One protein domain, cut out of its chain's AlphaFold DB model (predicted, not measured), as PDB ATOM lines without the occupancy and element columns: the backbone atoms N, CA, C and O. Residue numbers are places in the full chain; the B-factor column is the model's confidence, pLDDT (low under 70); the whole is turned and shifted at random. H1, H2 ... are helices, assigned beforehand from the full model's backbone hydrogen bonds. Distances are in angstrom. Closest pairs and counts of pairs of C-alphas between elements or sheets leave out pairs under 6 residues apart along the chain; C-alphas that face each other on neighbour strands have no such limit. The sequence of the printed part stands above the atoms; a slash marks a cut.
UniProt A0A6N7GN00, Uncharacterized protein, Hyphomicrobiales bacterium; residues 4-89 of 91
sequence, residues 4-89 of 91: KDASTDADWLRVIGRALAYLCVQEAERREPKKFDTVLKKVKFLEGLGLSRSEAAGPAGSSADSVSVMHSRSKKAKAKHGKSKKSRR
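What this domain is: This is residues 4 to 89 of the 91 residues of an uncharacterized protein of Hyphomicrobiales bacterium (UniProt A0A6N7GN00). Two long helices, H1 and H4, reach out from a small body where short H2 and H3 sit between them. Residues 4 to 13 of H1 and residues 75 to 89, of which 75 to 87 belong to H4, stick out as arms and make the length. The 86 printed residues, with four named helices in the order H1 H2 H3 H4 and no named strand, are all helix in class and loose, with a radius of gyration of the C-alphas of 17.0 A and spans of 64 by 31 by 18 A.

How they stand to each other: H1, residues 4 to 31, touches H2, residues 39 to 48, with residues 21 to 25 alone, at a steep tilt of 56 degrees, opposite ways; their closest C-alphas, of Val 25 and Lys 42, are 6.5 A apart. H2 touches H4, residues 64 to 87, about perpendicular at 78 degrees. H1 and H4 are apart. O i to N i+4 pairs are within hydrogen-bond range throughout H2 and H4, and in 23 of 24 in H1.

Where its parts are: H1 runs 41.6 A from C-alpha 4 at (12.010, -25.422, 264.031). H2 spans 14.2 A. H3, residues 53 to 57, touches H2 and H4. H4 runs 35.5 A to C-alpha 87 at (-11.787, -33.743, 206.409).

The domain as a whole: The C-alphas of Lys 4 and Arg 89, the two farthest apart, are 65.4 A apart. The printed part has no cut and no long link. Residues 4 to 7 and 62 to 89 have pLDDT under 70.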
ATOM      1  N   LYS A   4      13.083 -26.427 264.034       56.78
ATOM      2  CA  LYS A   4      12.010 -25.422 264.031       56.78
ATOM      3  C   LYS A   4      12.354 -24.150 263.241       56.78
ATOM      4  O   LYS A   4      11.457 -23.563 262.638       56.78
ATOM      5  N   ASP A   5      13.624 -23.750 263.197       56.44
ATOM      6  CA  ASP A   5      14.053 -22.526 262.505       56.44
ATOM      7  C   ASP A   5      14.088 -22.730 260.983       56.44
ATOM      8  O   ASP A   5      13.610 -21.889 260.225       56.44
ATOM      9  N   ALA A   6      14.499 -23.923 260.536       59.59
ATOM     10  CA  ALA A   6      14.513 -24.300 259.119       59.59
ATOM     11  C   ALA A   6      13.121 -24.237 258.459       59.59
ATOM     12  O   ALA A   6      13.003 -23.944 257.269       59.59
ATOM     13  N   SER A   7      12.059 -24.497 259.230       62.19
ATOM     14  CA  SER A   7      10.678 -24.438 258.732       62.19
ATOM     15  C   SER A   7      10.224 -22.996 258.484       62.19
ATOM     16  O   SER A   7       9.571 -22.714 257.483       62.19
ATOM     17  N   THR A   8      10.631 -22.073 259.358       71.38
ATOM     18  CA  THR A   8      10.294 -20.647 259.249       71.38
ATOM     19  C   THR A   8      11.034 -20.006 258.077       71.38
ATOM     20  O   THR A   8      10.432 -19.284 257.283       71.38
ATOM     21  N   ASP A   9      12.315 -20.337 257.905       73.38
ATOM     22  CA  ASP A   9      13.123 -19.856 256.781       73.38
ATOM     23  C   ASP A   9      12.589 -20.361 255.434       73.38
ATOM     24  O   ASP A   9      12.474 -19.595 254.474       73.38
ATOM     25  N   ALA A  10      12.192 -21.637 255.356       76.50
ATOM     26  CA  ALA A  10      11.590 -22.210 254.154       76.50
ATOM     27  C   ALA A  10      10.264 -21.525 253.773       76.50
ATOM     28  O   ALA A  10       9.989 -21.324 252.586       76.50
ATOM     29  N   ASP A  11       9.452 -21.134 254.754       78.50
ATOM     30  CA  ASP A  11       8.199 -20.420 254.507       78.50
ATOM     31  C   ASP A  11       8.434 -18.978 254.047       78.50
ATOM     32  O   ASP A  11       7.806 -18.534 253.078       78.50
ATOM     33  N   TRP A  12       9.400 -18.270 254.634       81.88
ATOM     34  CA  TRP A  12       9.799 -16.947 254.146       81.88
ATOM     35  C   TRP A  12      10.380 -17.000 252.731       81.88
ATOM     36  O   TRP A  12      10.023 -16.169 251.893       81.88
ATOM     37  N   LEU A  13      11.192 -18.011 252.411       82.94
ATOM     38  CA  LEU A  13      11.710 -18.224 251.055       82.94
ATOM     39  C   LEU A  13      10.587 -18.442 250.034       82.94
ATOM     40  O   LEU A  13      10.642 -17.892 248.931       82.94
ATOM     41  N   ARG A  14       9.533 -19.183 250.394       80.06
ATOM     42  CA  ARG A  14       8.350 -19.360 249.533       80.06
ATOM     43  C   ARG A  14       7.625 -18.044 249.278       80.06
ATOM     44  O   ARG A  14       7.209 -17.788 248.146       80.06
ATOM     45  N   VAL A  15       7.469 -17.206 250.302       81.62
ATOM     46  CA  VAL A  15       6.846 -15.879 250.164       81.62
ATOM     47  C   VAL A  15       7.679 -14.989 249.242       81.62
ATOM     48  O   VAL A  15       7.134 -14.408 248.300       81.62
ATOM     49  N   ILE A  16       8.996 -14.945 249.451       83.81
ATOM     50  CA  ILE A  16       9.931 -14.170 248.624       83.81
ATOM     51  C   ILE A  16       9.886 -14.649 247.168       83.81
ATOM     52  O   ILE A  16       9.737 -13.836 246.256       83.81
ATOM     53  N   GLY A  17       9.935 -15.962 246.937       83.31
ATOM     54  CA  GLY A  17       9.866 -16.541 245.594       83.31
ATOM     55  C   GLY A  17       8.576 -16.171 244.855       83.31
ATOM     56  O   GLY A  17       8.615 -15.805 243.679       83.31
ATOM     57  N   ARG A  18       7.431 -16.182 245.549       81.44
ATOM     58  CA  ARG A  18       6.141 -15.761 244.972       81.44
ATOM     59  C   ARG A  18       6.107 -14.267 244.653       81.44
ATOM     60  O   ARG A  18       5.613 -13.897 243.589       81.44
ATOM     61  N   ALA A  19       6.634 -13.420 245.535       81.44
ATOM     62  CA  ALA A  19       6.707 -11.978 245.303       81.44
ATOM     63  C   ALA A  19       7.584 -11.645 244.083       81.44
ATOM     64  O   ALA A  19       7.186 -10.855 243.226       81.44
ATOM     65  N   LEU A  20       8.734 -12.314 243.949       85.88
ATOM     66  CA  LEU A  20       9.615 -12.176 242.788       85.88
ATOM     67  C   LEU A  20       8.935 -12.638 241.496       85.88
ATOM     68  O   LEU A  20       8.991 -11.932 240.491       85.88
ATOM     69  N   ALA A  21       8.234 -13.774 241.526       84.94
ATOM     70  CA  ALA A  21       7.477 -14.266 240.377       84.94
ATOM     71  C   ALA A  21       6.426 -13.248 239.897       84.94
ATOM     72  O   ALA A  21       6.310 -13.005 238.693       84.94
ATOM     73  N   TYR A  22       5.707 -12.611 240.827       83.81
ATOM     74  CA  TYR A  22       4.761 -11.533 240.520       83.81
ATOM     75  C   TYR A  22       5.444 -10.341 239.840       83.81
ATOM     76  O   TYR A  22       4.976  -9.874 238.800       83.81
ATOM     77  N   LEU A  23       6.570  -9.876 240.388       86.00
ATOM     78  CA  LEU A  23       7.321  -8.749 239.830       86.00
ATOM     79  C   LEU A  23       7.858  -9.054 238.427       86.00
ATOM     80  O   LEU A  23       7.755  -8.215 237.533       86.00
ATOM     81  N   CYS A  24       8.379 -10.263 238.203       87.31
ATOM     82  CA  CYS A  24       8.861 -10.680 236.888       87.31
ATOM     83  C   CYS A  24       7.743 -10.677 235.841       87.31
ATOM     84  O   CYS A  24       7.966 -10.229 234.717       87.31
ATOM     85  N   VAL A  25       6.546 -11.147 236.198       85.75
ATOM     86  CA  VAL A  25       5.380 -11.138 235.302       85.75
ATOM     87  C   VAL A  25       4.932  -9.712 234.997       85.75
ATOM     88  O   VAL A  25       4.732  -9.377 233.831       85.75
ATOM     89  N   GLN A  26       4.845  -8.853 236.013       86.69
ATOM     90  CA  GLN A  26       4.447  -7.457 235.843       86.69
ATOM     91  C   GLN A  26       5.437  -6.677 234.962       86.69
ATOM     92  O   GLN A  26       5.031  -5.922 234.079       86.69
ATOM     93  N   GLU A  27       6.740  -6.892 235.152       89.19
ATOM     94  CA  GLU A  27       7.774  -6.269 234.324       89.19
ATOM     95  C   GLU A  27       7.760  -6.810 232.887       89.19
ATOM     96  O   GLU A  27       7.908  -6.046 231.930       89.19
ATOM     97  N   ALA A  28       7.537  -8.115 232.710       85.62
ATOM     98  CA  ALA A  28       7.416  -8.731 231.393       85.62
ATOM     99  C   ALA A  28       6.187  -8.208 230.626       85.62
ATOM    100  O   ALA A  28       6.284  -7.904 229.436       85.62
ATOM    101  N   GLU A  29       5.055  -8.019 231.309       86.75
ATOM    102  CA  GLU A  29       3.862  -7.369 230.755       86.75
ATOM    103  C   GLU A  29       4.116  -5.920 230.353       86.75
ATOM    104  O   GLU A  29       3.681  -5.501 229.280       86.75
ATOM    105  N   ARG A  30       4.847  -5.165 231.180       87.44
ATOM    106  CA  ARG A  30       5.204  -3.772 230.889       87.44
ATOM    107  C   ARG A  30       6.073  -3.659 229.636       87.44
ATOM    108  O   ARG A  30       5.864  -2.755 228.831       87.44
ATOM    109  N   ARG A  31       7.040  -4.566 229.466       90.31
ATOM    110  CA  ARG A  31       7.971  -4.566 228.321       90.31
ATOM    111  C   ARG A  31       7.344  -5.104 227.040       90.31
ATOM    112  O   ARG A  31       7.568  -4.546 225.970       90.31
ATOM    113  N   GLU A  32       6.587  -6.195 227.129       89.38
ATOM    114  CA  GLU A  32       6.057  -6.912 225.966       89.38
ATOM    115  C   GLU A  32       4.555  -7.244 226.120       89.38
ATOM    116  O   GLU A  32       4.163  -8.418 226.133       89.38
ATOM    117  N   PRO A  33       3.659  -6.240 226.155       83.62
ATOM    118  CA  PRO A  33       2.247  -6.437 226.509       83.62
ATOM    119  C   PRO A  33       1.511  -7.424 225.590       83.62
ATOM    120  O   PRO A  33       0.714  -8.240 226.046       83.62
ATOM    121  N   LYS A  34       1.825  -7.437 224.286       84.81
ATOM    122  CA  LYS A  34       1.221  -8.375 223.313       84.81
ATOM    123  C   LYS A  34       1.651  -9.836 223.523       84.81
ATOM    124  O   LYS A  34       0.966 -10.765 223.089       84.81
ATOM    125  N   LYS A  35       2.800 -10.066 224.157       80.00
ATOM    126  CA  LYS A  35       3.363 -11.404 224.407       80.00
ATOM    127  C   LYS A  35       2.863 -11.998 225.723       80.00
ATOM    128  O   LYS A  35       2.850 -13.217 225.844       80.00
ATOM    129  N   PHE A  36       2.397 -11.162 226.647       83.81
ATOM    130  CA  PHE A  36       1.851 -11.557 227.950       83.81
ATOM    131  C   PHE A  36       0.358 -11.223 228.103       83.81
ATOM    132  O   PHE A  36      -0.173 -11.191 229.206       83.81
ATOM    133  N   ASP A  37      -0.342 -11.053 226.980       80.31
ATOM    134  CA  ASP A  37      -1.777 -10.745 226.872       80.31
ATOM    135  C   ASP A  37      -2.725 -11.751 227.553       80.31
ATOM    136  O   ASP A  37      -3.898 -11.468 227.779       80.31
ATOM    137  N   THR A  38      -2.244 -12.956 227.849       80.69
ATOM    138  CA  THR A  38      -3.058 -14.081 228.298       80.69
ATOM    139  C   THR A  38      -2.421 -14.755 229.498       80.69
ATOM    140  O   THR A  38      -1.214 -14.995 229.540       80.69
ATOM    141  N   VAL A  39      -3.271 -15.161 230.442       81.06
ATOM    142  CA  VAL A  39      -2.880 -15.893 231.657       81.06
ATOM    143  C   VAL A  39      -2.010 -17.109 231.322       81.06
ATOM    144  O   VAL A  39      -0.998 -17.338 231.965       81.06
ATOM    145  N   LEU A  40      -2.327 -17.855 230.256       79.62
ATOM    146  CA  LEU A  40      -1.533 -19.019 229.842       79.62
ATOM    147  C   LEU A  40      -0.102 -18.668 229.411       79.62
ATOM    148  O   LEU A  40       0.802 -19.471 229.633       79.62
ATOM    149  N   LYS A  41       0.120 -17.504 228.788       83.44
ATOM    150  CA  LYS A  41       1.470 -17.062 228.409       83.44
ATOM    151  C   LYS A  41       2.265 -16.629 229.644       83.44
ATOM    152  O   LYS A  41       3.430 -17.003 229.751       83.44
ATOM    153  N   LYS A  42       1.617 -15.958 230.603       83.50
ATOM    154  CA  LYS A  42       2.199 -15.620 231.917       83.50
ATOM    155  C   LYS A  42       2.580 -16.881 232.706       83.50
ATOM    156  O   LYS A  42       3.717 -17.011 233.141       83.50
ATOM    157  N   VAL A  43       1.677 -17.863 232.783       84.19
ATOM    158  CA  VAL A  43       1.944 -19.171 233.414       84.19
ATOM    159  C   VAL A  43       3.099 -19.892 232.725       84.19
ATOM    160  O   VAL A  43       3.991 -20.382 233.402       84.19
ATOM    161  N   LYS A  44       3.130 -19.936 231.387       83.31
ATOM    162  CA  LYS A  44       4.210 -20.608 230.647       83.31
ATOM    163  C   LYS A  44       5.577 -19.956 230.882       83.31
ATOM    164  O   LYS A  44       6.590 -20.646 230.906       83.31
ATOM    165  N   PHE A  45       5.612 -18.637 231.026       85.50
ATOM    166  CA  PHE A  45       6.832 -17.919 231.375       85.50
ATOM    167  C   PHE A  45       7.329 -18.296 232.771       85.50
ATOM    168  O   PHE A  45       8.499 -18.628 232.923       85.50
ATOM    169  N   LEU A  46       6.429 -18.352 233.753       85.56
ATOM    170  CA  LEU A  46       6.748 -18.800 235.110       85.56
ATOM    171  C   LEU A  46       7.178 -20.277 235.161       85.56
ATOM    172  O   LEU A  46       8.125 -20.606 235.866       85.56
ATOM    173  N   GLU A  47       6.547 -21.152 234.370       86.50
ATOM    174  CA  GLU A  47       6.992 -22.545 234.188       86.50
ATOM    175  C   GLU A  47       8.425 -22.596 233.618       86.50
ATOM    176  O   GLU A  47       9.234 -23.415 234.046       86.50
ATOM    177  N   GLY A  48       8.775 -21.687 232.698       83.06
ATOM    178  CA  GLY A  48      10.134 -21.550 232.157       83.06
ATOM    179  C   GLY A  48      11.177 -21.062 233.170       83.06
ATOM    180  O   GLY A  48      12.360 -21.327 232.989       83.06
ATOM    181  N   LEU A  49      10.744 -20.399 234.245       81.25
ATOM    182  CA  LEU A  49      11.586 -20.017 235.385       81.25
ATOM    183  C   LEU A  49      11.721 -21.140 236.427       81.25
ATOM    184  O   LEU A  49      12.430 -20.973 237.415       81.25
ATOM    185  N   GLY A  50      11.053 -22.278 236.214       82.19
ATOM    186  CA  GLY A  50      11.112 -23.445 237.092       82.19
ATOM    187  C   GLY A  50       9.981 -23.537 238.116       82.19
ATOM    188  O   GLY A  50      10.002 -24.450 238.938       82.19
ATOM    189  N   LEU A  51       8.978 -22.648 238.079       83.00
ATOM    190  CA  LEU A  51       7.818 -22.771 238.965       83.00
ATOM    191  C   LEU A  51       6.906 -23.907 238.502       83.00
ATOM    192  O   LEU A  51       6.627 -24.074 237.311       83.00
ATOM    193  N   SER A  52       6.363 -24.655 239.462       81.06
ATOM    194  CA  SER A  52       5.303 -25.607 239.157       81.06
ATOM    195  C   SER A  52       4.053 -24.867 238.671       81.06
ATOM    196  O   SER A  52       3.766 -23.738 239.070       81.06
ATOM    197  N   ARG A  53       3.248 -25.514 237.824       76.75
ATOM    198  CA  ARG A  53       2.008 -24.919 237.296       76.75
ATOM    199  C   ARG A  53       1.061 -24.414 238.392       76.75
ATOM    200  O   ARG A  53       0.383 -23.409 238.194       76.75
ATOM    201  N   SER A  54       1.000 -25.128 239.518       74.38
ATOM    202  CA  SER A  54       0.161 -24.757 240.660       74.38
ATOM    203  C   SER A  54       0.624 -23.433 241.274       74.38
ATOM    204  O   SER A  54      -0.184 -22.542 241.529       74.38
ATOM    205  N   GLU A  55       1.938 -23.261 241.416       75.69
ATOM    206  CA  GLU A  55       2.546 -22.048 241.966       75.69
ATOM    207  C   GLU A  55       2.539 -20.883 240.977       75.69
ATOM    208  O   GLU A  55       2.423 -19.737 241.396       75.69
ATOM    209  N   ALA A  56       2.602 -21.166 239.675       79.19
ATOM    210  CA  ALA A  56       2.552 -20.167 238.613       79.19
ATOM    211  C   ALA A  56       1.154 -19.554 238.404       79.19
ATOM    212  O   ALA A  56       1.036 -18.459 237.854       79.19
ATOM    213  N   ALA A  57       0.085 -20.240 238.822       76.75
ATOM    214  CA  ALA A  57      -1.281 -19.768 238.612       76.75
ATOM    215  C   ALA A  57      -1.565 -18.459 239.362       76.75
ATOM    216  O   ALA A  57      -2.083 -17.517 238.759       76.75
ATOM    217  N   GLY A  58      -1.158 -18.386 240.635       76.12
ATOM    218  CA  GLY A  58      -1.352 -17.207 241.482       76.12
ATOM    219  C   GLY A  58      -0.710 -15.948 240.887       76.12
ATOM    220  O   GLY A  58      -1.444 -15.026 240.538       76.12
ATOM    221  N   PRO A  59       0.621 -15.925 240.663       75.62
ATOM    222  CA  PRO A  59       1.335 -14.796 240.062       75.62
ATOM    223  C   PRO A  59       0.855 -14.406 238.662       75.62
ATOM    224  O   PRO A  59       0.942 -13.244 238.280       75.62
ATOM    225  N   ALA A  60       0.286 -15.344 237.902       73.25
ATOM    226  CA  ALA A  60      -0.349 -15.054 236.618       73.25
ATOM    227  C   ALA A  60      -1.754 -14.416 236.738       73.25
ATOM    228  O   ALA A  60      -2.382 -14.136 235.713       73.25
ATOM    229  N   GLY A  61      -2.253 -14.196 237.961       71.69
ATOM    230  CA  GLY A  61      -3.553 -13.591 238.250       71.69
ATOM    231  C   GLY A  61      -4.727 -14.565 238.134       71.69
ATOM    232  O   GLY A  61      -5.825 -14.157 237.759       71.69
ATOM    233  N   SER A  62      -4.516 -15.860 238.380       67.12
ATOM    234  CA  SER A  62      -5.551 -16.886 238.216       67.12
ATOM    235  C   SER A  62      -5.484 -17.974 239.291       67.12
ATOM    236  O   SER A  62      -4.524 -18.076 240.047       67.12
ATOM    237  N   SER A  63      -6.517 -18.813 239.376       64.38
ATOM    238  CA  SER A  63      -6.504 -19.995 240.244       64.38
ATOM    239  C   SER A  63      -5.973 -21.220 239.496       64.38
ATOM    240  O   SER A  63      -6.158 -21.347 238.282       64.38
ATOM    241  N   ALA A  64      -5.316 -22.143 240.209       61.47
ATOM    242  CA  ALA A  64      -4.733 -23.354 239.618       61.47
ATOM    243  C   ALA A  64      -5.769 -24.180 238.827       61.47
ATOM    244  O   ALA A  64      -5.487 -24.632 237.711       61.47
ATOM    245  N   ASP A  65      -7.000 -24.277 239.339       56.31
ATOM    246  CA  ASP A  65      -8.121 -24.920 238.647       56.31
ATOM    247  C   ASP A  65      -8.521 -24.188 237.362       56.31
ATOM    248  O   ASP A  65      -8.706 -24.817 236.316       56.31
ATOM    249  N   SER A  66      -8.571 -22.853 237.390       57.56
ATOM    250  CA  SER A  66      -8.874 -22.047 236.202       57.56
ATOM    251  C   SER A  66      -7.820 -22.240 235.113       57.56
ATOM    252  O   SER A  66      -8.171 -22.432 233.947       57.56
ATOM    253  N   VAL A  67      -6.536 -22.280 235.479       60.19
ATOM    254  CA  VAL A  67      -5.424 -22.531 234.546       60.19
ATOM    255  C   VAL A  67      -5.508 -23.939 233.947       60.19
ATOM    256  O   VAL A  67      -5.331 -24.109 232.734       60.19
ATOM    257  N   SER A  68      -5.833 -24.950 234.756       63.59
ATOM    258  CA  SER A  68      -6.006 -26.336 234.300       63.59
ATOM    259  C   SER A  68      -7.160 -26.471 233.297       63.59
ATOM    260  O   SER A  68      -6.998 -27.027 232.198       63.59
ATOM    261  N   VAL A  69      -8.309 -25.862 233.602       69.00
ATOM    262  CA  VAL A  69      -9.466 -25.807 232.699       69.00
ATOM    263  C   VAL A  69      -9.123 -25.041 231.419       69.00
ATOM    264  O   VAL A  69      -9.425 -25.515 230.322       69.00
ATOM    265  N   MET A  70      -8.434 -23.905 231.512       67.25
ATOM    266  CA  MET A  70      -8.052 -23.091 230.354       67.25
ATOM    267  C   MET A  70      -7.081 -23.836 229.425       67.25
ATOM    268  O   MET A  70      -7.228 -23.804 228.200       67.25
ATOM    269  N   HIS A  71      -6.139 -24.594 229.988       65.94
ATOM    270  CA  HIS A  71      -5.223 -25.445 229.233       65.94
ATOM    271  C   HIS A  71      -5.934 -26.640 228.576       65.94
ATOM    272  O   HIS A  71      -5.671 -26.967 227.414       65.94
ATOM    273  N   SER A  72      -6.870 -27.288 229.276       65.19
ATOM    274  CA  SER A  72      -7.665 -28.376 228.689       65.19
ATOM    275  C   SER A  72      -8.553 -27.876 227.539       65.19
ATOM    276  O   SER A  72      -8.631 -28.522 226.489       65.19
ATOM    277  N   ARG A  73      -9.147 -26.681 227.678       69.62
ATOM    278  CA  ARG A  73      -9.911 -26.002 226.620       69.62
ATOM    279  C   ARG A  73      -9.027 -25.629 225.431       69.62
ATOM    280  O   ARG A  73      -9.424 -25.896 224.297       69.62
ATOM    281  N   SER A  74      -7.824 -25.094 225.655       67.12
ATOM    282  CA  SER A  74      -6.904 -24.732 224.563       67.12
ATOM    283  C   SER A  74      -6.437 -25.960 223.768       67.12
ATOM    284  O   SER A  74      -6.425 -25.935 222.533       67.12
ATOM    285  N   LYS A  75      -6.151 -27.081 224.449       67.19
ATOM    286  CA  LYS A  75      -5.842 -28.369 223.805       67.19
ATOM    287  C   LYS A  75      -7.024 -28.897 222.987       67.19
ATOM    288  O   LYS A  75      -6.840 -29.283 221.831       67.19
ATOM    289  N   LYS A  76      -8.244 -28.867 223.536       64.06
ATOM    290  CA  LYS A  76      -9.465 -29.288 222.819       64.06
ATOM    291  C   LYS A  76      -9.768 -28.401 221.605       64.06
ATOM    292  O   LYS A  76     -10.167 -28.918 220.560       64.06
ATOM    293  N   ALA A  77      -9.534 -27.091 221.699       60.97
ATOM    294  CA  ALA A  77      -9.704 -26.163 220.581       60.97
ATOM    295  C   ALA A  77      -8.742 -26.476 219.419       60.97
ATOM    296  O   ALA A  77      -9.172 -26.541 218.263       60.97
ATOM    297  N   LYS A  78      -7.467 -26.772 219.717       60.72
ATOM    298  CA  LYS A  78      -6.495 -27.218 218.701       60.72
ATOM    299  C   LYS A  78      -6.885 -28.554 218.060       60.72
ATOM    300  O   LYS A  78      -6.756 -28.706 216.847       60.72
ATOM    301  N   ALA A  79      -7.420 -29.497 218.837       60.53
ATOM    302  CA  ALA A  79      -7.873 -30.788 218.315       60.53
ATOM    303  C   ALA A  79      -9.058 -30.659 217.333       60.53
ATOM    304  O   ALA A  79      -9.082 -31.343 216.306       60.53
ATOM    305  N   LYS A  80     -10.010 -29.748 217.590       58.19
ATOM    306  CA  LYS A  80     -11.118 -29.465 216.653       58.19
ATOM    307  C   LYS A  80     -10.625 -28.884 215.323       58.19
ATOM    308  O   LYS A  80     -11.108 -29.298 214.271       58.19
ATOM    309  N   HIS A  81      -9.631 -27.995 215.355       56.50
ATOM    310  CA  HIS A  81      -9.024 -27.433 214.142       56.50
ATOM    311  C   HIS A  81      -8.203 -28.457 213.333       56.50
ATOM    312  O   HIS A  81      -8.123 -28.361 212.111       56.50
ATOM    313  N   GLY A  82      -7.618 -29.466 213.986       56.34
ATOM    314  CA  GLY A  82      -6.909 -30.551 213.295       56.34
ATOM    315  C   GLY A  82      -7.842 -31.483 212.512       56.34
ATOM    316  O   GLY A  82      -7.531 -31.870 211.384       56.34
ATOM    317  N   LYS A  83      -9.017 -31.811 213.072       54.53
ATOM    318  CA  LYS A  83     -10.007 -32.675 212.402       54.53
ATOM    319  C   LYS A  83     -10.665 -32.003 211.195       54.53
ATOM    320  O   LYS A  83     -10.837 -32.663 210.170       54.53
ATOM    321  N   SER A  84     -10.975 -30.708 211.271       53.31
ATOM    322  CA  SER A  84     -11.567 -29.985 210.135       53.31
ATOM    323  C   SER A  84     -10.608 -29.901 208.941       53.31
ATOM    324  O   SER A  84     -11.033 -30.062 207.799       53.31
ATOM    325  N   LYS A  85      -9.299 -29.750 209.187       51.59
ATOM    326  CA  LYS A  85      -8.289 -29.699 208.120       51.59
ATOM    327  C   LYS A  85      -8.066 -31.055 207.437       51.59
ATOM    328  O   LYS A  85      -7.782 -31.079 206.245       51.59
ATOM    329  N   LYS A  86      -8.228 -32.175 208.157       52.44
ATOM    330  CA  LYS A  86      -8.115 -33.531 207.582       52.44
ATOM    331  C   LYS A  86      -9.342 -33.907 206.740       52.44
ATOM    332  O   LYS A  86      -9.175 -34.457 205.662       52.44
ATOM    333  N   SER A  87     -10.547 -33.529 207.177       54.16
ATOM    334  CA  SER A  87     -11.787 -33.743 206.409       54.16
ATOM    335  C   SER A  87     -11.830 -32.945 205.100       54.16
ATOM    336  O   SER A  87     -12.403 -33.410 204.123       54.16
ATOM    337  N   ARG A  88     -11.199 -31.767 205.058       53.00
ATOM    338  CA  ARG A  88     -11.173 -30.897 203.873       53.00
ATOM    339  C   ARG A  88     -10.102 -31.275 202.838       53.00
ATOM    340  O   ARG A  88     -10.038 -30.649 201.791       53.00
ATOM    341  N   ARG A  89      -9.243 -32.252 203.151       53.97
ATOM    342  CA  ARG A  89      -8.159 -32.748 202.282       53.97
ATOM    343  C   ARG A  89      -8.461 -34.129 201.680       53.97
ATOM    344  O   ARG A  89      -7.637 -34.629 200.929       53.97
TER     345      ARG A  89